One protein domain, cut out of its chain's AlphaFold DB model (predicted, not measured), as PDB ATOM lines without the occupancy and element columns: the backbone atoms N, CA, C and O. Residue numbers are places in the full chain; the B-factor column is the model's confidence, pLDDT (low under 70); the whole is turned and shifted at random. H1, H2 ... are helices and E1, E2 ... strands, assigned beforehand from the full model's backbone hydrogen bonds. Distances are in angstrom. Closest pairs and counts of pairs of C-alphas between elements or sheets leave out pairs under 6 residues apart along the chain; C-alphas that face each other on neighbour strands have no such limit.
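This is residues 62 to 159, 166 to 193 and 206 to 215 of the 233 residues of a protein of Cutibacterium acnes JCM 18920 (UniProt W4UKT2). A small sheet of three strands, E1, E4 and E3, has the long helix H1 lying slantwise over one face, while H3 stands up from the opposite face near the end of E3. E2 and H2 form a small part away from the sheet, and the loop stretch of residues 166 to 180, with the short H4 after it, lies toward the end of the domain opposite the turn at Gly 93. The printed part has 136 residues, with four named helices and four named strands in the order H1 E1 E2 H2 E3 H3 H4 E4; the sheet, in the order E1 E4 E3, is mixed. The class is mixed, helices and strands, with under half of the residues, 65 of 136, in named elements. The whole is compact, with a radius of gyration of the C-alphas of 15.7 A and spans of 48 by 39 by 30 A.

Residues 62 to 73 hold no named element. H1, residues 74 to 91, begins at C-alpha 74 (251.256, 80.023, 208.659) and is 25.7 A long. E1 is residues 101 to 104. E2, residues 117 to 120, begins at C-alpha 117 (253.933, 95.148, 207.283). H2 is residues 121 to 127. E3, residues 133 to 140, is 22.2 A long, and H3, residues 141 to 152, 16.6 A. H4 is residues 181 to 184. E4, residues 207 to 214, is 21.3 A long and ends at C-alpha 214 (249.212, 72.668, 188.559).

E4 is the inner strand. E1 and E4 are parallel, with N 211 and O 102 at 2.9 A. E4 and E3 are antiparallel, with N 210 and O 137 at 2.7 A. H1 is on the sheet, over E1 and E4, at a height over the sheet of 7.1 A; with the sheet it makes two layers, a helix on a sheet. On the local plane H1 and E1 stand at 41 degrees, slantwise; their closest C-alphas, of Gly 80 and Ala 103, are 5.0 A apart. H3 is on the opposite face, over E3, and stands up from the sheet at 57 degrees. The closest C-alphas of H3 and E4, of Gly 141 and Arg 207, are 5.8 A apart. H2 and H4 are not on the sheet. E2 pairs with no named strand, and E2 and H2 meet only through their link. Residues 63 to 64 pair with residues 113 to 114, antiparallel. Every O i to N i+4 pair is within hydrogen-bond range in H1 and H3, and 2 of 3 in H2; H4 is too short for such a pair.

The C-alphas farthest apart, of Gly 93 and Gly 172, are 49.7 A apart. Residues 160 to 165 and 194 to 205 are not printed, with C-alpha gaps of 14.8 A and 16.3 A. The link from E1 to E2 is long. The mean pLDDT of the printed part is 74.5; residues 129 to 132, 176 to 193 and 206 to 215 are under 70, and H4 and E4 each have a mean of 30.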
ATOM      1  N   THR A  62     256.092  88.294 210.236       95.81
ATOM      2  CA  THR A  62     256.847  87.679 209.146       95.81
ATOM      3  C   THR A  62     256.392  86.233 208.985       95.81
ATOM      4  O   THR A  62     256.432  85.471 209.951       95.81
ATOM      5  N   LEU A  63     255.971  85.852 207.781       94.56
ATOM      6  CA  LEU A  63     255.587  84.478 207.451       94.56
ATOM      7  C   LEU A  63     256.630  83.923 206.477       94.56
ATOM      8  O   LEU A  63     256.874  84.548 205.453       94.56
ATOM      9  N   THR A  64     257.265  82.791 206.781       92.69
ATOM     10  CA  THR A  64     258.385  82.240 205.992       92.69
ATOM     11  C   THR A  64     258.105  80.820 205.519       92.69
ATOM     12  O   THR A  64     257.407  80.064 206.197       92.69
ATOM     13  N   THR A  65     258.675  80.466 204.365       88.25
ATOM     14  CA  THR A  65     258.610  79.117 203.779       88.25
ATOM     15  C   THR A  65     259.766  78.190 204.163       88.25
ATOM     16  O   THR A  65     259.777  77.022 203.781       88.25
ATOM     17  N   GLU A  66     260.741  78.679 204.932       89.00
ATOM     18  CA  GLU A  66     262.003  77.978 205.222       89.00
ATOM     19  C   GLU A  66     261.817  76.553 205.775       89.00
ATOM     20  O   GLU A  66     262.546  75.628 205.411       89.00
ATOM     21  N   ARG A  67     260.807  76.366 206.630       87.19
ATOM     22  CA  ARG A  67     260.474  75.078 207.253       87.19
ATOM     23  C   ARG A  67     259.257  74.391 206.646       87.19
ATOM     24  O   ARG A  67     258.986  73.244 206.988       87.19
ATOM     25  N   SER A  68     258.577  75.026 205.692       85.75
ATOM     26  CA  SER A  68     257.310  74.543 205.129       85.75
ATOM     27  C   SER A  68     257.394  73.160 204.483       85.75
ATOM     28  O   SER A  68     256.374  72.502 204.320       85.75
ATOM     29  N   MET A  69     258.594  72.704 204.101       82.06
ATOM     30  CA  MET A  69     258.792  71.359 203.553       82.06
ATOM     31  C   MET A  69     258.581  70.244 204.580       82.06
ATOM     32  O   MET A  69     258.361  69.113 204.171       82.06
ATOM     33  N   VAL A  70     258.700  70.527 205.878       83.44
ATOM     34  CA  VAL A  70     258.695  69.509 206.948       83.44
ATOM     35  C   VAL A  70     257.853  69.902 208.162       83.44
ATOM     36  O   VAL A  70     257.661  69.084 209.058       83.44
ATOM     37  N   GLU A  71     257.347  71.133 208.199       84.19
ATOM     38  CA  GLU A  71     256.541  71.682 209.285       84.19
ATOM     39  C   GLU A  71     255.357  72.466 208.738       84.19
ATOM     40  O   GLU A  71     255.462  73.153 207.720       84.19
ATOM     41  N   ASP A  72     254.251  72.402 209.479       84.25
ATOM     42  CA  ASP A  72     253.113  73.289 209.287       84.25
ATOM     43  C   ASP A  72     253.534  74.743 209.519       84.25
ATOM     44  O   ASP A  72     254.193  75.070 210.509       84.25
ATOM     45  N   THR A  73     253.198  75.617 208.573       88.31
ATOM     46  CA  THR A  73     253.649  77.011 208.583       88.31
ATOM     47  C   THR A  73     252.497  77.943 208.220       88.31
ATOM     48  O   THR A  73     251.781  77.681 207.251       88.31
ATOM     49  N   PRO A  74     252.367  79.100 208.900       91.44
ATOM     50  CA  PRO A  74     251.256  80.023 208.659       91.44
ATOM     51  C   PRO A  74     251.122  80.513 207.210       91.44
ATOM     52  O   PRO A  74     250.034  80.881 206.774       91.44
ATOM     53  N   ILE A  75     252.224  80.549 206.453       89.56
ATOM     54  CA  ILE A  75     252.199  80.966 205.047       89.56
ATOM     55  C   ILE A  75     251.526  79.922 204.147       89.56
ATOM     56  O   ILE A  75     250.806  80.301 203.225       89.56
ATOM     57  N   LEU A  76     251.704  78.623 204.429       86.25
ATOM     58  CA  LEU A  76     251.016  77.555 203.704       86.25
ATOM     59  C   LEU A  76     249.546  77.471 204.102       86.25
ATOM     60  O   LEU A  76     248.700  77.328 203.220       86.25
ATOM     61  N   ASP A  77     249.235  77.650 205.387       87.31
ATOM     62  CA  ASP A  77     247.854  77.768 205.865       87.31
ATOM     63  C   ASP A  77     247.105  78.885 205.133       87.31
ATOM     64  O   ASP A  77     245.974  78.696 204.685       87.31
ATOM     65  N   PHE A  78     247.743  80.049 204.971       88.44
ATOM     66  CA  PHE A  78     247.174  81.166 204.224       88.44
ATOM     67  C   PHE A  78     246.848  80.776 202.775       88.44
ATOM     68  O   PHE A  78     245.728  81.015 202.319       88.44
ATOM     69  N   ILE A  79     247.791  80.150 202.064       85.62
ATOM     70  CA  ILE A  79     247.574  79.703 200.681       85.62
ATOM     71  C   ILE A  79     246.421  78.697 200.627       85.62
ATOM     72  O   ILE A  79     245.473  78.891 199.865       85.62
ATOM     73  N   GLY A  80     246.465  77.665 201.471       84.38
ATOM     74  CA  GLY A  80     245.454  76.612 201.495       84.38
ATOM     75  C   GLY A  80     244.063  77.152 201.816       84.38
ATOM     76  O   GLY A  80     243.081  76.756 201.192       84.38
ATOM     77  N   LYS A  81     243.973  78.129 202.726       87.06
ATOM     78  CA  LYS A  81     242.731  78.842 203.038       87.06
ATOM     79  C   LYS A  81     242.185  79.570 201.810       87.06
ATOM     80  O   LYS A  81     241.003  79.427 201.503       87.06
ATOM     81  N   VAL A  82     243.023  80.336 201.110       89.06
ATOM     82  CA  VAL A  82     242.615  81.082 199.907       89.06
ATOM     83  C   VAL A  82     242.151  80.128 198.805       89.06
ATOM     84  O   VAL A  82     241.112  80.371 198.190       89.06
ATOM     85  N   GLU A  83     242.872  79.033 198.572       86.00
ATOM     86  CA  GLU A  83     242.513  78.015 197.581       86.00
ATOM     87  C   GLU A  83     241.179  77.335 197.913       86.00
ATOM     88  O   GLU A  83     240.272  77.312 197.074       86.00
ATOM     89  N   ALA A  84     241.028  76.848 199.148       85.88
ATOM     90  CA  ALA A  84     239.816  76.172 199.593       85.88
ATOM     91  C   ALA A  84     238.597  77.104 199.565       85.88
ATOM     92  O   ALA A  84     237.551  76.732 199.035       85.88
ATOM     93  N   ASP A  85     238.733  78.338 200.065       89.44
ATOM     94  CA  ASP A  85     237.646  79.320 200.067       89.44
ATOM     95  C   ASP A  85     237.233  79.710 198.642       89.44
ATOM     96  O   ASP A  85     236.048  79.922 198.374       89.44
ATOM     97  N   THR A  86     238.193  79.814 197.718       90.88
ATOM     98  CA  THR A  86     237.921  80.156 196.315       90.88
ATOM     99  C   THR A  86     237.120  79.050 195.634       90.88
ATOM    100  O   THR A  86     236.100  79.333 195.004       90.88
ATOM    101  N   VAL A  87     237.522  77.789 195.810       87.44
ATOM    102  CA  VAL A  87     236.791  76.643 195.252       87.44
ATOM    103  C   VAL A  87     235.423  76.485 195.918       87.44
ATOM    104  O   VAL A  87     234.429  76.316 195.214       87.44
ATOM    105  N   ALA A  88     235.332  76.625 197.243       88.50
ATOM    106  CA  ALA A  88     234.065  76.546 197.974       88.50
ATOM    107  C   ALA A  88     233.053  77.596 197.488       88.50
ATOM    108  O   ALA A  88     231.874  77.295 197.309       88.50
ATOM    109  N   LYS A  89     233.510  78.827 197.219       94.44
ATOM    110  CA  LYS A  89     232.667  79.875 196.624       94.44
ATOM    111  C   LYS A  89     232.218  79.516 195.209       94.44
ATOM    112  O   LYS A  89     231.066  79.768 194.878       94.44
ATOM    113  N   ALA A  90     233.103  78.940 194.396       91.31
ATOM    114  CA  ALA A  90     232.812  78.601 193.004       91.31
ATOM    115  C   ALA A  90     231.801  77.451 192.851       91.31
ATOM    116  O   ALA A  90     231.041  77.439 191.888       91.31
ATOM    117  N   ILE A  91     231.780  76.493 193.785       90.56
ATOM    118  CA  ILE A  91     230.855  75.344 193.737       90.56
ATOM    119  C   ILE A  91     229.501  75.608 194.410       90.56
ATOM    120  O   ILE A  91     228.575  74.811 194.246       90.56
ATOM    121  N   LYS A  92     229.373  76.707 195.162       94.81
ATOM    122  CA  LYS A  92     228.150  77.065 195.889       94.81
ATOM    123  C   LYS A  92     226.965  77.256 194.932       94.81
ATOM    124  O   LYS A  92     227.083  77.946 193.925       94.81
ATOM    125  N   GLY A  93     225.813  76.676 195.264       95.25
ATOM    126  CA  GLY A  93     224.599  76.672 194.441       95.25
ATOM    127  C   GLY A  93     224.656  75.764 193.207       95.25
ATOM    128  O   GLY A  93     223.686  75.721 192.452       95.25
ATOM    129  N   GLY A  94     225.769  75.059 192.982       94.12
ATOM    130  CA  GLY A  94     225.956  74.144 191.860       94.12
ATOM    131  C   GLY A  94     225.859  72.667 192.251       94.12
ATOM    132  O   GLY A  94     225.560  72.308 193.387       94.12
ATOM    133  N   THR A  95     226.182  71.789 191.300       93.81
ATOM    134  CA  THR A  95     226.147  70.320 191.461       93.81
ATOM    135  C   THR A  95     226.999  69.801 192.623       93.81
ATOM    136  O   THR A  95     226.696  68.754 193.190       93.81
ATOM    137  N   TYR A  96     228.072  70.513 192.966       91.06
ATOM    138  CA  TYR A  96     229.029  70.116 194.001       91.06
ATOM    139  C   TYR A  96     228.867  70.909 195.306       91.06
ATOM    140  O   TYR A  96     229.746  70.844 196.165       91.06
ATOM    141  N   ASP A  97     227.776  71.663 195.465       92.81
ATOM    142  CA  ASP A  97     227.525  72.423 196.687       92.81
ATOM    143  C   ASP A  97     227.437  71.502 197.918       92.81
ATOM    144  O   ASP A  97     226.979  70.359 197.851       92.81
ATOM    145  N   GLY A  98     227.918  71.997 199.057       86.62
ATOM    146  CA  GLY A  98     227.971  71.260 200.320       86.62
ATOM    147  C   GLY A  98     229.065  70.188 200.411       86.62
ATOM    148  O   GLY A  98     229.223  69.590 201.478       86.62
ATOM    149  N   ILE A  99     229.843  69.944 199.351       88.69
ATOM    150  CA  ILE A  99     230.997  69.037 199.419       88.69
ATOM    151  C   ILE A  99     232.152  69.726 200.171       88.69
ATOM    152  O   ILE A  99     232.517  70.849 199.814       88.69
ATOM    153  N   PRO A 100     232.767  69.072 201.181       87.12
ATOM    154  CA  PRO A 100     233.949  69.603 201.852       87.12
ATOM    155  C   PRO A 100     235.106  69.824 200.875       87.12
ATOM    156  O   PRO A 100     235.501  68.899 200.160       87.12
ATOM    157  N   VAL A 101     235.665  71.035 200.897       83.44
ATOM    158  CA  VAL A 101     236.839  71.408 200.104       83.44
ATOM    159  C   VAL A 101     238.093  71.299 200.963       83.44
ATOM    160  O   VAL A 101     238.150  71.867 202.054       83.44
ATOM    161  N   ILE A 102     239.111  70.616 200.447       83.12
ATOM    162  CA  ILE A 102     240.462  70.598 201.016       83.12
ATOM    163  C   ILE A 102     241.462  71.134 199.989       83.12
ATOM    164  O   ILE A 102     241.295  70.930 198.784       83.12
ATOM    165  N   ALA A 103     242.494  71.830 200.463       81.75
ATOM    166  CA  ALA A 103     243.550  72.375 199.616       81.75
ATOM    167  C   ALA A 103     244.833  71.556 199.744       81.75
ATOM    168  O   ALA A 103     245.218  71.147 200.843       81.75
ATOM    169  N   GLN A 104     245.495  71.339 198.612       81.94
ATOM    170  CA  GLN A 104     246.819  70.746 198.546       81.94
ATOM    171  C   GLN A 104     247.832  71.831 198.210       81.94
ATOM    172  O   GLN A 104     247.791  72.415 197.132       81.94
ATOM    173  N   VAL A 105     248.764  72.065 199.131       78.25
ATOM    174  CA  VAL A 105     249.716  73.167 199.029       78.25
ATOM    175  C   VAL A 105     251.138  72.618 199.040       78.25
ATOM    176  O   VAL A 105     251.575  72.024 200.023       78.25
ATOM    177  N   SER A 106     251.875  72.837 197.949       76.75
ATOM    178  CA  SER A 106     253.297  72.477 197.855       76.75
ATOM    179  C   SER A 106     254.198  73.705 198.071       76.75
ATOM    180  O   SER A 106     254.057  74.684 197.331       76.75
ATOM    181  N   PRO A 107     255.159  73.669 199.016       75.44
ATOM    182  CA  PRO A 107     256.130  74.745 199.231       75.44
ATOM    183  C   PRO A 107     257.251  74.694 198.180       75.44
ATOM    184  O   PRO A 107     258.279  74.042 198.366       75.44
ATOM    185  N   PHE A 108     257.054  75.365 197.041       73.06
ATOM    186  CA  PHE A 108     258.045  75.383 195.952       73.06
ATOM    187  C   PHE A 108     259.266  76.257 196.247       73.06
ATOM    188  O   PHE A 108     260.364  75.956 195.781       73.06
ATOM    189  N   SER A 109     259.080  77.333 197.008       79.31
ATOM    190  CA  SER A 109     260.169  78.194 197.456       79.31
ATOM    191  C   SER A 109     260.598  77.806 198.866       79.31
ATOM    192  O   SER A 109     259.754  77.548 199.718       79.31
ATOM    193  N   ARG A 110     261.913  77.780 199.106       81.81
ATOM    194  CA  ARG A 110     262.507  77.593 200.444       81.81
ATOM    195  C   ARG A 110     262.867  78.917 201.118       81.81
ATOM    196  O   ARG A 110     263.335  78.922 202.248       81.81
ATOM    197  N   THR A 111     262.734  80.029 200.401       86.31
ATOM    198  CA  THR A 111     263.227  81.343 200.837       86.31
ATOM    199  C   THR A 111     262.184  82.442 200.681       86.31
ATOM    200  O   THR A 111     262.484  83.606 200.925       86.31
ATOM    201  N   ALA A 112     260.970  82.111 200.233       88.69
ATOM    202  CA  ALA A 112     259.888  83.078 200.147       88.69
ATOM    203  C   ALA A 112     259.419  83.458 201.549       88.69
ATOM    204  O   ALA A 112     259.287  82.596 202.428       88.69
ATOM    205  N   ALA A 113     259.136  84.741 201.731       92.56
ATOM    206  CA  ALA A 113     258.595  85.259 202.967       92.56
ATOM    207  C   ALA A 113     257.664  86.438 202.695       92.56
ATOM    208  O   ALA A 113     257.917  87.245 201.804       92.56
ATOM    209  N   PHE A 114     256.616  86.551 203.504       94.50
ATOM    210  CA  PHE A 114     255.871  87.790 203.658       94.50
ATOM    211  C   PHE A 114     256.492  88.566 204.809       94.50
ATOM    212  O   PHE A 114     256.567  88.026 205.919       94.50
ATOM    213  N   PRO A 115     256.962  89.801 204.584       95.19
ATOM    214  CA  PRO A 115     257.469  90.619 205.671       95.19
ATOM    215  C   PRO A 115     256.325  90.996 206.616       95.19
ATOM    216  O   PRO A 115     255.158  91.047 206.227       95.19
ATOM    217  N   LYS A 116     256.658  91.316 207.868       97.00
ATOM    218  CA  LYS A 116     255.741  92.083 208.713       97.00
ATOM    219  C   LYS A 116     255.543  93.472 208.096       97.00
ATOM    220  O   LYS A 116     256.525  94.153 207.815       97.00
ATOM    221  N   GLY A 117     254.295  93.911 207.971       97.38
ATOM    222  CA  GLY A 117     253.933  95.148 207.283       97.38
ATOM    223  C   GLY A 117     253.471  94.873 205.857       97.38
ATOM    224  O   GLY A 117     252.736  93.916 205.626       97.38
ATOM    225  N   ASP A 118     253.856  95.731 204.923       97.88
ATOM    226  CA  ASP A 118     253.356  95.694 203.551       97.88
ATOM    227  C   ASP A 118     253.816  94.446 202.794       97.88
ATOM    228  O   ASP A 118     255.004  94.141 202.725       97.88
ATOM    229  N   VAL A 119     252.857  93.750 202.189       96.12
ATOM    230  CA  VAL A 119     253.071  92.603 201.307       96.12
ATOM    231  C   VAL A 119     252.769  93.043 199.881       96.12
ATOM    232  O   VAL A 119     251.677  93.537 199.582       96.12
ATOM    233  N   THR A 120     253.741  92.858 198.997       96.56
ATOM    234  CA  THR A 120     253.677  93.286 197.597       96.56
ATOM    235  C   THR A 120     253.319  92.141 196.650       96.56
ATOM    236  O   THR A 120     253.390  90.962 197.008       96.56
ATOM    237  N   ILE A 121     252.976  92.470 195.400       93.50
ATOM    238  CA  ILE A 121     252.782  91.472 194.332       93.50
ATOM    239  C   ILE A 121     254.019  90.574 194.185       93.50
ATOM    240  O   ILE A 121     253.885  89.360 194.021       93.50
ATOM    241  N   LYS A 122     255.222  91.147 194.276       92.44
ATOM    242  CA  LYS A 122     256.491  90.416 194.215       92.44
ATOM    243  C   LYS A 122     256.606  89.373 195.327       92.44
ATOM    244  O   LYS A 122     257.077  88.272 195.051       92.44
ATOM    245  N   ASP A 123     256.178  89.692 196.547       92.69
ATOM    246  CA  ASP A 123     256.246  88.757 197.677       92.69
ATOM    247  C   ASP A 123     255.323  87.552 197.445       92.69
ATOM    248  O   ASP A 123     255.733  86.406 197.637       92.69
ATOM    249  N   ILE A 124     254.109  87.794 196.933       89.31
ATOM    250  CA  ILE A 124     253.168  86.729 196.544       89.31
ATOM    251  C   ILE A 124     253.734  85.894 195.387       89.31
ATOM    252  O   ILE A 124     253.717  84.664 195.443       89.31
ATOM    253  N   ALA A 125     254.281  86.538 194.354       86.56
ATOM    254  CA  ALA A 125     254.891  85.854 193.212       86.56
ATOM    255  C   ALA A 125     256.130  85.028 193.609       86.56
ATOM    256  O   ALA A 125     256.423  84.009 192.987       86.56
ATOM    257  N   GLY A 126     256.837  85.425 194.672       84.69
ATOM    258  CA  GLY A 126     257.961  84.675 195.228       84.69
ATOM    259  C   GLY A 126     257.576  83.306 195.799       84.69
ATOM    260  O   GLY A 126     258.423  82.412 195.840       84.69
ATOM    261  N   LEU A 127     256.314  83.112 196.205       80.62
ATOM    262  CA  LEU A 127     255.804  81.817 196.673       80.62
ATOM    263  C   LEU A 127     255.572  80.836 195.523       80.62
ATOM    264  O   LEU A 127     255.949  79.668 195.616       80.62
ATOM    265  N   TYR A 128     254.975  81.326 194.436       75.31
ATOM    266  CA  TYR A 128     254.660  80.544 193.245       75.31
ATOM    267  C   TYR A 128     255.212  81.238 192.008       75.31
ATOM    268  O   TYR A 128     254.514  81.953 191.298       75.31
ATOM    269  N   VAL A 129     256.482  80.954 191.732       68.88
ATOM    270  CA  VAL A 129     257.218  81.479 190.570       68.88
ATOM    271  C   VAL A 129     256.705  80.948 189.226       68.88
ATOM    272  O   VAL A 129     257.156  81.384 188.169       68.88
ATOM    273  N   PHE A 130     255.786  79.982 189.254       69.12
ATOM    274  CA  PHE A 130     255.172  79.395 188.073       69.12
ATOM    275  C   PHE A 130     253.720  79.836 187.950       69.12
ATOM    276  O   PHE A 130     252.988  79.897 188.940       69.12
ATOM    277  N   ASP A 131     253.301  80.062 186.708       66.06
ATOM    278  CA  ASP A 131     251.915  80.361 186.370       66.06
ATOM    279  C   ASP A 131     251.045  79.102 186.540       66.06
ATOM    280  O   ASP A 131     250.861  78.292 185.627       66.06
ATOM    281  N   ASN A 132     250.623  78.870 187.782       69.81
ATOM    282  CA  ASN A 132     249.840  77.708 188.177       69.81
ATOM    283  C   ASN A 132     248.341  78.020 188.091       69.81
ATOM    284  O   ASN A 132     247.882  79.068 188.548       69.81
ATOM    285  N   THR A 133     247.557  77.070 187.587       77.62
ATOM    286  CA  THR A 133     246.092  77.162 187.562       77.62
ATOM    287  C   THR A 133     245.507  76.440 188.768       77.62
ATOM    288  O   THR A 133     245.893  75.305 189.038       77.62
ATOM    289  N   LEU A 134     244.572  77.076 189.478       81.00
ATOM    290  CA  LEU A 134     243.808  76.439 190.553       81.00
ATOM    291  C   LEU A 134     242.694  75.567 189.955       81.00
ATOM    292  O   LEU A 134     241.843  76.079 189.231       81.00
ATOM    293  N   ALA A 135     242.687  74.273 190.270       80.38
ATOM    294  CA  ALA A 135     241.701  73.312 189.777       80.38
ATOM    295  C   ALA A 135     240.979  72.594 190.923       80.38
ATOM    296  O   ALA A 135     241.609  72.219 191.908       80.38
ATOM    297  N   GLY A 136     239.670  72.379 190.755       81.38
ATOM    298  CA  GLY A 136     238.828  71.549 191.618       81.38
ATOM    299  C   GLY A 136     238.752  70.102 191.111       81.38
ATOM    300  O   GLY A 136     238.357  69.897 189.967       81.38
ATOM    301  N   ILE A 137     239.081  69.100 191.928       85.38
ATOM    302  CA  ILE A 137     238.998  67.668 191.579       85.38
ATOM    303  C   ILE A 137     238.083  66.958 192.579       85.38
ATOM    304  O   ILE A 137     238.252  67.093 193.783       85.38
ATOM    305  N   LEU A 138     237.101  66.184 192.123       85.38
ATOM    306  CA  LEU A 138     236.267  65.391 193.031       85.38
ATOM    307  C   LEU A 138     236.952  64.057 193.346       85.38
ATOM    308  O   LEU A 138     237.176  63.263 192.435       85.38
ATOM    309  N   LEU A 139     237.233  63.787 194.624       81.25
ATOM    310  CA  LEU A 139     237.817  62.528 195.087       81.25
ATOM    311  C   LEU A 139     236.910  61.806 196.090       81.25
ATOM    312  O   LEU A 139     236.173  62.404 196.879       81.25
ATOM    313  N   THR A 140     237.005  60.482 196.088       85.88
ATOM    314  CA  THR A 140     236.497  59.632 197.170       85.88
ATOM    315  C   THR A 140     237.457  59.636 198.361       85.88
ATOM    316  O   THR A 140     238.651  59.891 198.211       85.88
ATOM    317  N   GLY A 141     236.959  59.284 199.547       84.31
ATOM    318  CA  GLY A 141     237.767  59.184 200.764       84.31
ATOM    319  C   GLY A 141     238.924  58.197 200.623       84.31
ATOM    320  O   GLY A 141     240.018  58.481 201.090       84.31
ATOM    321  N   LYS A 142     238.720  57.102 199.880       88.75
ATOM    322  CA  LYS A 142     239.789  56.154 199.559       88.75
ATOM    323  C   LYS A 142     240.890  56.782 198.695       88.75
ATOM    324  O   LYS A 142     242.062  56.604 198.987       88.75
ATOM    325  N   GLN A 143     240.530  57.529 197.649       82.44
ATOM    326  CA  GLN A 143     241.527  58.209 196.806       82.44
ATOM    327  C   GLN A 143     242.303  59.275 197.590       82.44
ATOM    328  O   GLN A 143     243.492  59.464 197.355       82.44
ATOM    329  N   LEU A 144     241.635  59.951 198.530       80.75
ATOM    330  CA  LEU A 144     242.271  60.885 199.457       80.75
ATOM    331  C   LEU A 144     243.273  60.167 200.374       80.75
ATOM    332  O   LEU A 144     244.416  60.599 200.472       80.75
ATOM    333  N   GLU A 145     242.866  59.073 201.012       83.00
ATOM    334  CA  GLU A 145     243.742  58.256 201.859       83.00
ATOM    335  C   GLU A 145     244.960  57.752 201.079       83.00
ATOM    336  O   GLU A 145     246.100  57.991 201.477       83.00
ATOM    337  N   ASP A 146     244.736  57.156 199.907       83.12
ATOM    338  CA  ASP A 146     245.819  56.613 199.096       83.12
ATOM    339  C   ASP A 146     246.787  57.720 198.600       83.12
ATOM    340  O   ASP A 146     247.993  57.487 198.450       83.12
ATOM    341  N   TYR A 147     246.288  58.941 198.357       79.19
ATOM    342  CA  TYR A 147     247.130  60.099 198.048       79.19
ATOM    343  C   TYR A 147     247.995  60.514 199.246       79.19
ATOM    344  O   TYR A 147     249.175  60.834 199.068       79.19
ATOM    345  N   LEU A 148     247.427  60.540 200.455       80.38
ATOM    346  CA  LEU A 148     248.161  60.914 201.666       80.38
ATOM    347  C   LEU A 148     249.281  59.906 201.947       80.38
ATOM    348  O   LEU A 148     250.418  60.313 202.182       80.38
ATOM    349  N   GLU A 149     249.002  58.610 201.790       81.50
ATOM    350  CA  GLU A 149     250.004  57.541 201.894       81.50
ATOM    351  C   GLU A 149     251.095  57.656 200.820       81.50
ATOM    352  O   GLU A 149     252.286  57.473 201.086       81.50
ATOM    353  N   TYR A 150     250.723  58.004 199.585       80.06
ATOM    354  CA  TYR A 150     251.707  58.268 198.537       80.06
ATOM    355  C   TYR A 150     252.596  59.470 198.880       80.06
ATOM    356  O   TYR A 150     253.812  59.407 198.698       80.06
ATOM    357  N   SER A 151     252.003  60.541 199.407       76.56
ATOM    358  CA  SER A 151     252.706  61.777 199.765       76.56
ATOM    359  C   SER A 151     253.658  61.589 200.945       76.56
ATOM    360  O   SER A 151     254.727  62.194 200.968       76.56
ATOM    361  N   ALA A 152     253.333  60.701 201.891       79.62
ATOM    362  CA  ALA A 152     254.193  60.381 203.029       79.62
ATOM    363  C   ALA A 152     255.563  59.809 202.609       79.62
ATOM    364  O   ALA A 152     256.549  59.991 203.323       79.62
ATOM    365  N   LYS A 153     255.663  59.198 201.416       81.00
ATOM    366  CA  LYS A 153     256.932  58.697 200.852       81.00
ATOM    367  C   LYS A 153     257.968  59.794 200.616       81.00
ATOM    368  O   LYS A 153     259.142  59.476 200.456       81.00
ATOM    369  N   TYR A 154     257.545  61.060 200.587       74.31
ATOM    370  CA  TYR A 154     258.436  62.209 200.488       74.31
ATOM    371  C   TYR A 154     259.386  62.326 201.692       74.31
ATOM    372  O   TYR A 154     260.508  62.811 201.553       74.31
ATOM    373  N   PHE A 155     258.970  61.869 202.873       78.38
ATOM    374  CA  PHE A 155     259.734  62.035 204.104       78.38
ATOM    375  C   PHE A 155     260.581  60.804 204.411       78.38
ATOM    376  O   PHE A 155     260.127  59.664 204.293       78.38
ATOM    377  N   LYS A 156     261.810  61.020 204.888       80.75
ATOM    378  CA  LYS A 156     262.528  59.966 205.606       80.75
ATOM    379  C   LYS A 156     261.915  59.776 206.988       80.75
ATOM    380  O   LYS A 156     261.491  60.727 207.642       80.75
ATOM    381  N   GLN A 157     261.925  58.536 207.463       81.94
ATOM    382  CA  GLN A 157     261.489  58.237 208.817       81.94
ATOM    383  C   GLN A 157     262.468  58.844 209.832       81.94
ATOM    384  O   GLN A 157     263.626  58.436 209.914       81.94
ATOM    385  N   ALA A 158     261.989  59.805 210.620       80.69
ATOM    386  CA  ALA A 158     262.745  60.433 211.696       80.69
ATOM    387  C   ALA A 158     262.419  59.790 213.054       80.69
ATOM    388  O   ALA A 158     261.316  59.292 213.291       80.69
ATOM    389  N   LYS A 159     263.380  59.821 213.985       85.88
ATOM    390  CA  LYS A 159     263.118  59.458 215.385       85.88
ATOM    391  C   LYS A 159     262.275  60.550 216.042       85.88
ATOM    392  O   LYS A 159     262.471  61.734 215.775       85.88
ATOM    393  N   PRO A 166     265.241  70.071 206.375       80.31
ATOM    394  CA  PRO A 166     264.259  70.187 205.300       80.31
ATOM    395  C   PRO A 166     264.897  70.013 203.913       80.31
ATOM    396  O   PRO A 166     264.188  69.893 202.914       80.31
ATOM    397  N   ALA A 167     266.232  70.003 203.832       80.94
ATOM    398  CA  ALA A 167     266.946  69.834 202.582       80.94
ATOM    399  C   ALA A 167     266.714  68.437 201.963       80.94
ATOM    400  O   ALA A 167     266.432  67.464 202.669       80.94
ATOM    401  N   PRO A 168     266.871  68.314 200.639       77.00
ATOM    402  CA  PRO A 168     266.908  67.046 199.936       77.00
ATOM    403  C   PRO A 168     267.944  66.071 200.473       77.00
ATOM    404  O   PRO A 168     269.053  66.462 200.832       77.00
ATOM    405  N   ALA A 169     267.663  64.778 200.356       77.50
ATOM    406  CA  ALA A 169     268.615  63.708 200.614       77.50
ATOM    407  C   ALA A 169     269.900  63.839 199.779       77.50
ATOM    408  O   ALA A 169     270.977  63.520 200.280       77.50
ATOM    409  N   SER A 170     269.807  64.355 198.548       75.25
ATOM    410  CA  SER A 170     270.963  64.658 197.687       75.25
ATOM    411  C   SER A 170     271.851  65.785 198.223       75.25
ATOM    412  O   SER A 170     273.010  65.879 197.839       75.25
ATOM    413  N   GLU A 171     271.315  66.629 199.102       79.50
ATOM    414  CA  GLU A 171     272.001  67.733 199.785       79.50
ATOM    415  C   GLU A 171     272.276  67.392 201.267       79.50
ATOM    416  O   GLU A 171     272.659  68.257 202.049       79.50
ATOM    417  N   GLY A 172     272.077  66.128 201.672       80.31
ATOM    418  CA  GLY A 172     272.301  65.666 203.044       80.31
ATOM    419  C   GLY A 172     271.142  65.907 204.018       80.31
ATOM    420  O   GLY A 172     271.356  65.841 205.227       80.31
ATOM    421  N   GLY A 173     269.930  66.183 203.531       83.38
ATOM    422  CA  GLY A 173     268.741  66.333 204.374       83.38
ATOM    423  C   GLY A 173     267.768  65.148 204.373       83.38
ATOM    424  O   GLY A 173     268.082  64.033 203.924       83.38
ATOM    425  N   ASP A 174     266.583  65.390 204.935       81.81
ATOM    426  CA  ASP A 174     265.595  64.366 205.291       81.81
ATOM    427  C   ASP A 174     264.394  64.297 204.343       81.81
ATOM    428  O   ASP A 174     263.504  63.463 204.525       81.81
ATOM    429  N   THR A 175     264.380  65.123 203.296       75.19
ATOM    430  CA  THR A 175     263.343  65.089 202.264       75.19
ATOM    431  C   THR A 175     263.804  64.324 201.024       75.19
ATOM    432  O   THR A 175     264.972  64.343 200.640       75.19
ATOM    433  N   GLN A 176     262.899  63.602 200.372       68.62
ATOM    434  CA  GLN A 176     263.173  62.921 199.108       68.62
ATOM    435  C   GLN A 176     263.001  63.941 197.977       68.62
ATOM    436  O   GLN A 176     261.889  64.193 197.518       68.62
ATOM    437  N   ALA A 177     264.092  64.546 197.499       55.53
ATOM    438  CA  ALA A 177     264.042  65.206 196.196       55.53
ATOM    439  C   ALA A 177     264.124  64.130 195.125       55.53
ATOM    440  O   ALA A 177     265.211  63.764 194.677       55.53
ATOM    441  N   ASP A 178     262.975  63.596 194.728       45.91
ATOM    442  CA  ASP A 178     262.962  62.771 193.538       45.91
ATOM    443  C   ASP A 178     263.269  63.683 192.340       45.91
ATOM    444  O   ASP A 178     262.534  64.629 192.041       45.91
ATOM    445  N   TYR A 179     264.390  63.425 191.660       37.16
ATOM    446  CA  TYR A 179     264.884  64.177 190.495       37.16
ATOM    447  C   TYR A 179     263.854  64.247 189.343       37.16
ATOM    448  O   TYR A 179     264.023  65.010 188.388       37.16
ATOM    449  N   GLN A 180     262.772  63.467 189.420       32.34
ATOM    450  CA  GLN A 180     261.638  63.511 188.498       32.34
ATOM    451  C   GLN A 180     260.756  64.762 188.650       32.34
ATOM    452  O   GLN A 180     260.172  65.203 187.658       32.34
ATOM    453  N   ALA A 181     260.718  65.388 189.832       34.91
ATOM    454  CA  ALA A 181     259.945  66.610 190.075       34.91
ATOM    455  C   ALA A 181     260.434  67.786 189.213       34.91
ATOM    456  O   ALA A 181     259.638  68.552 188.669       34.91
ATOM    457  N   SER A 182     261.749  67.877 188.997       31.08
ATOM    458  CA  SER A 182     262.396  68.933 188.209       31.08
ATOM    459  C   SER A 182     262.174  68.787 186.701       31.08
ATOM    460  O   SER A 182     262.253  69.772 185.970       31.08
ATOM    461  N   ARG A 183     261.905  67.565 186.214       27.69
ATOM    462  CA  ARG A 183     261.749  67.281 184.776       27.69
ATOM    463  C   ARG A 183     260.307  67.450 184.285       27.69
ATOM    464  O   ARG A 183     260.110  67.702 183.100       27.69
ATOM    465  N   TYR A 184     259.330  67.363 185.193       27.89
ATOM    466  CA  TYR A 184     257.897  67.468 184.883       27.89
ATOM    467  C   TYR A 184     257.139  68.533 185.695       27.89
ATOM    468  O   TYR A 184     255.952  68.738 185.457       27.89
ATOM    469  N   GLY A 185     257.807  69.259 186.598       28.36
ATOM    470  CA  GLY A 185     257.194  70.338 187.382       28.36
ATOM    471  C   GLY A 185     256.182  69.849 188.420       28.36
ATOM    472  O   GLY A 185     255.209  70.547 188.688       28.36
ATOM    473  N   ILE A 186     256.376  68.648 188.972       31.19
ATOM    474  CA  ILE A 186     255.427  68.014 189.893       31.19
ATOM    475  C   ILE A 186     256.108  67.789 191.234       31.19
ATOM    476  O   ILE A 186     256.976  66.932 191.364       31.19
ATOM    477  N   THR A 187     255.672  68.544 192.236       33.62
ATOM    478  CA  THR A 187     256.016  68.303 193.636       33.62
ATOM    479  C   THR A 187     254.749  67.842 194.343       33.62
ATOM    480  O   THR A 187     253.881  68.658 194.652       33.62
ATOM    481  N   THR A 188     254.626  66.536 194.577       35.09
ATOM    482  CA  THR A 188     253.608  65.978 195.475       35.09
ATOM    483  C   THR A 188     254.144  66.087 196.897       35.09
ATOM    484  O   THR A 188     254.925  65.249 197.334       35.09
ATOM    485  N   MET A 189     253.779  67.162 197.589       34.19
ATOM    486  CA  MET A 189     253.993  67.288 199.026       34.19
ATOM    487  C   MET A 189     252.653  67.116 199.716       34.19
ATOM    488  O   MET A 189     251.633  67.633 199.252       34.19
ATOM    489  N   MET A 190     252.679  66.383 200.823       35.12
ATOM    490  CA  MET A 190     251.532  66.216 201.701       35.12
ATOM    491  C   MET A 190     250.960  67.604 202.025       35.12
ATOM    492  O   MET A 190     251.739  68.488 202.390       35.12
ATOM    493  N   PRO A 191     249.640  67.838 201.902       38.69
ATOM    494  CA  PRO A 191     249.051  68.967 202.591       38.69
ATOM    495  C   PRO A 191     249.372  68.744 204.062       38.69
ATOM    496  O   PRO A 191     248.935  67.758 204.660       38.69
ATOM    497  N   LEU A 192     250.183  69.624 204.637       34.59
ATOM    498  CA  LEU A 192     250.174  69.787 206.075       34.59
ATOM    499  C   LEU A 192     248.756  70.268 206.358       34.59
ATOM    500  O   LEU A 192     248.408  71.414 206.094       34.59
ATOM    501  N   LEU A 193     247.881  69.325 206.719       34.09
ATOM    502  CA  LEU A 193     246.583  69.662 207.262       34.09
ATOM    503  C   LEU A 193     246.905  70.509 208.482       34.09
ATOM    504  O   LEU A 193     247.408  69.964 209.469       34.09
ATOM    505  N   ALA A 206     233.410  59.685 202.805       30.31
ATOM    506  CA  ALA A 206     233.619  61.082 202.469       30.31
ATOM    507  C   ALA A 206     233.865  61.213 200.959       30.31
ATOM    508  O   ALA A 206     234.686  60.497 200.392       30.31
ATOM    509  N   ARG A 207     233.135  62.108 200.294       28.44
ATOM    510  CA  ARG A 207     233.531  62.689 199.006       28.44
ATOM    511  C   ARG A 207     234.112  64.058 199.336       28.44
ATOM    512  O   ARG A 207     233.459  64.810 200.054       28.44
ATOM    513  N   ALA A 208     235.325  64.341 198.883       31.11
ATOM    514  CA  ALA A 208     236.006  65.611 199.108       31.11
ATOM    515  C   ALA A 208     236.330  66.239 197.753       31.11
ATOM    516  O   ALA A 208     236.775  65.547 196.835       31.11
ATOM    517  N   SER A 209     236.101  67.539 197.618       26.39
ATOM    518  CA  SER A 209     236.575  68.316 196.480       26.39
ATOM    519  C   SER A 209     237.957  68.882 196.811       26.39
ATOM    520  O   SER A 209     238.235  69.344 197.916       26.39
ATOM    521  N   TRP A 210     238.861  68.759 195.855       31.86
ATOM    522  CA  TRP A 210     240.286  69.019 195.979       31.86
ATOM    523  C   TRP A 210     240.654  70.267 195.211       31.86
ATOM    524  O   TRP A 210     240.412  70.313 194.012       31.86
ATOM    525  N   ALA A 211     241.287  71.235 195.858       30.48
ATOM    526  CA  ALA A 211     241.939  72.334 195.168       30.48
ATOM    527  C   ALA A 211     243.417  71.966 194.930       30.48
ATOM    528  O   ALA A 211     244.154  71.752 195.889       30.48
ATOM    529  N   CYS A 212     243.839  71.842 193.668       31.59
ATOM    530  CA  CYS A 212     245.236  71.607 193.288       31.59
ATOM    531  C   CYS A 212     245.707  72.705 192.333       31.59
ATOM    532  O   CYS A 212     245.017  73.018 191.357       31.59
ATOM    533  N   ARG A 213     246.887  73.282 192.595       29.89
ATOM    534  CA  ARG A 213     247.569  74.195 191.670       29.89
ATOM    535  C   ARG A 213     248.573  73.425 190.818       29.89
ATOM    536  O   ARG A 213     249.592  72.966 191.326       29.89
ATOM    537  N   GLY A 214     248.315  73.325 189.516       28.77
ATOM    538  CA  GLY A 214     249.212  72.668 188.559       28.77
ATOM    539  C   GLY A 214     249.445  73.499 187.297       28.77
ATOM    540  O   GLY A 214     248.606  74.314 186.909       28.77
ATOM    541  N   ARG A 215     250.582  73.278 186.626       25.77
ATOM    542  CA  ARG A 215     250.812  73.756 185.255       25.77
ATOM    543  C   ARG A 215     249.934  72.936 184.308       25.77
ATOM    544  O   ARG A 215     250.160  71.741 184.150       25.77
TER     545      ARG A 215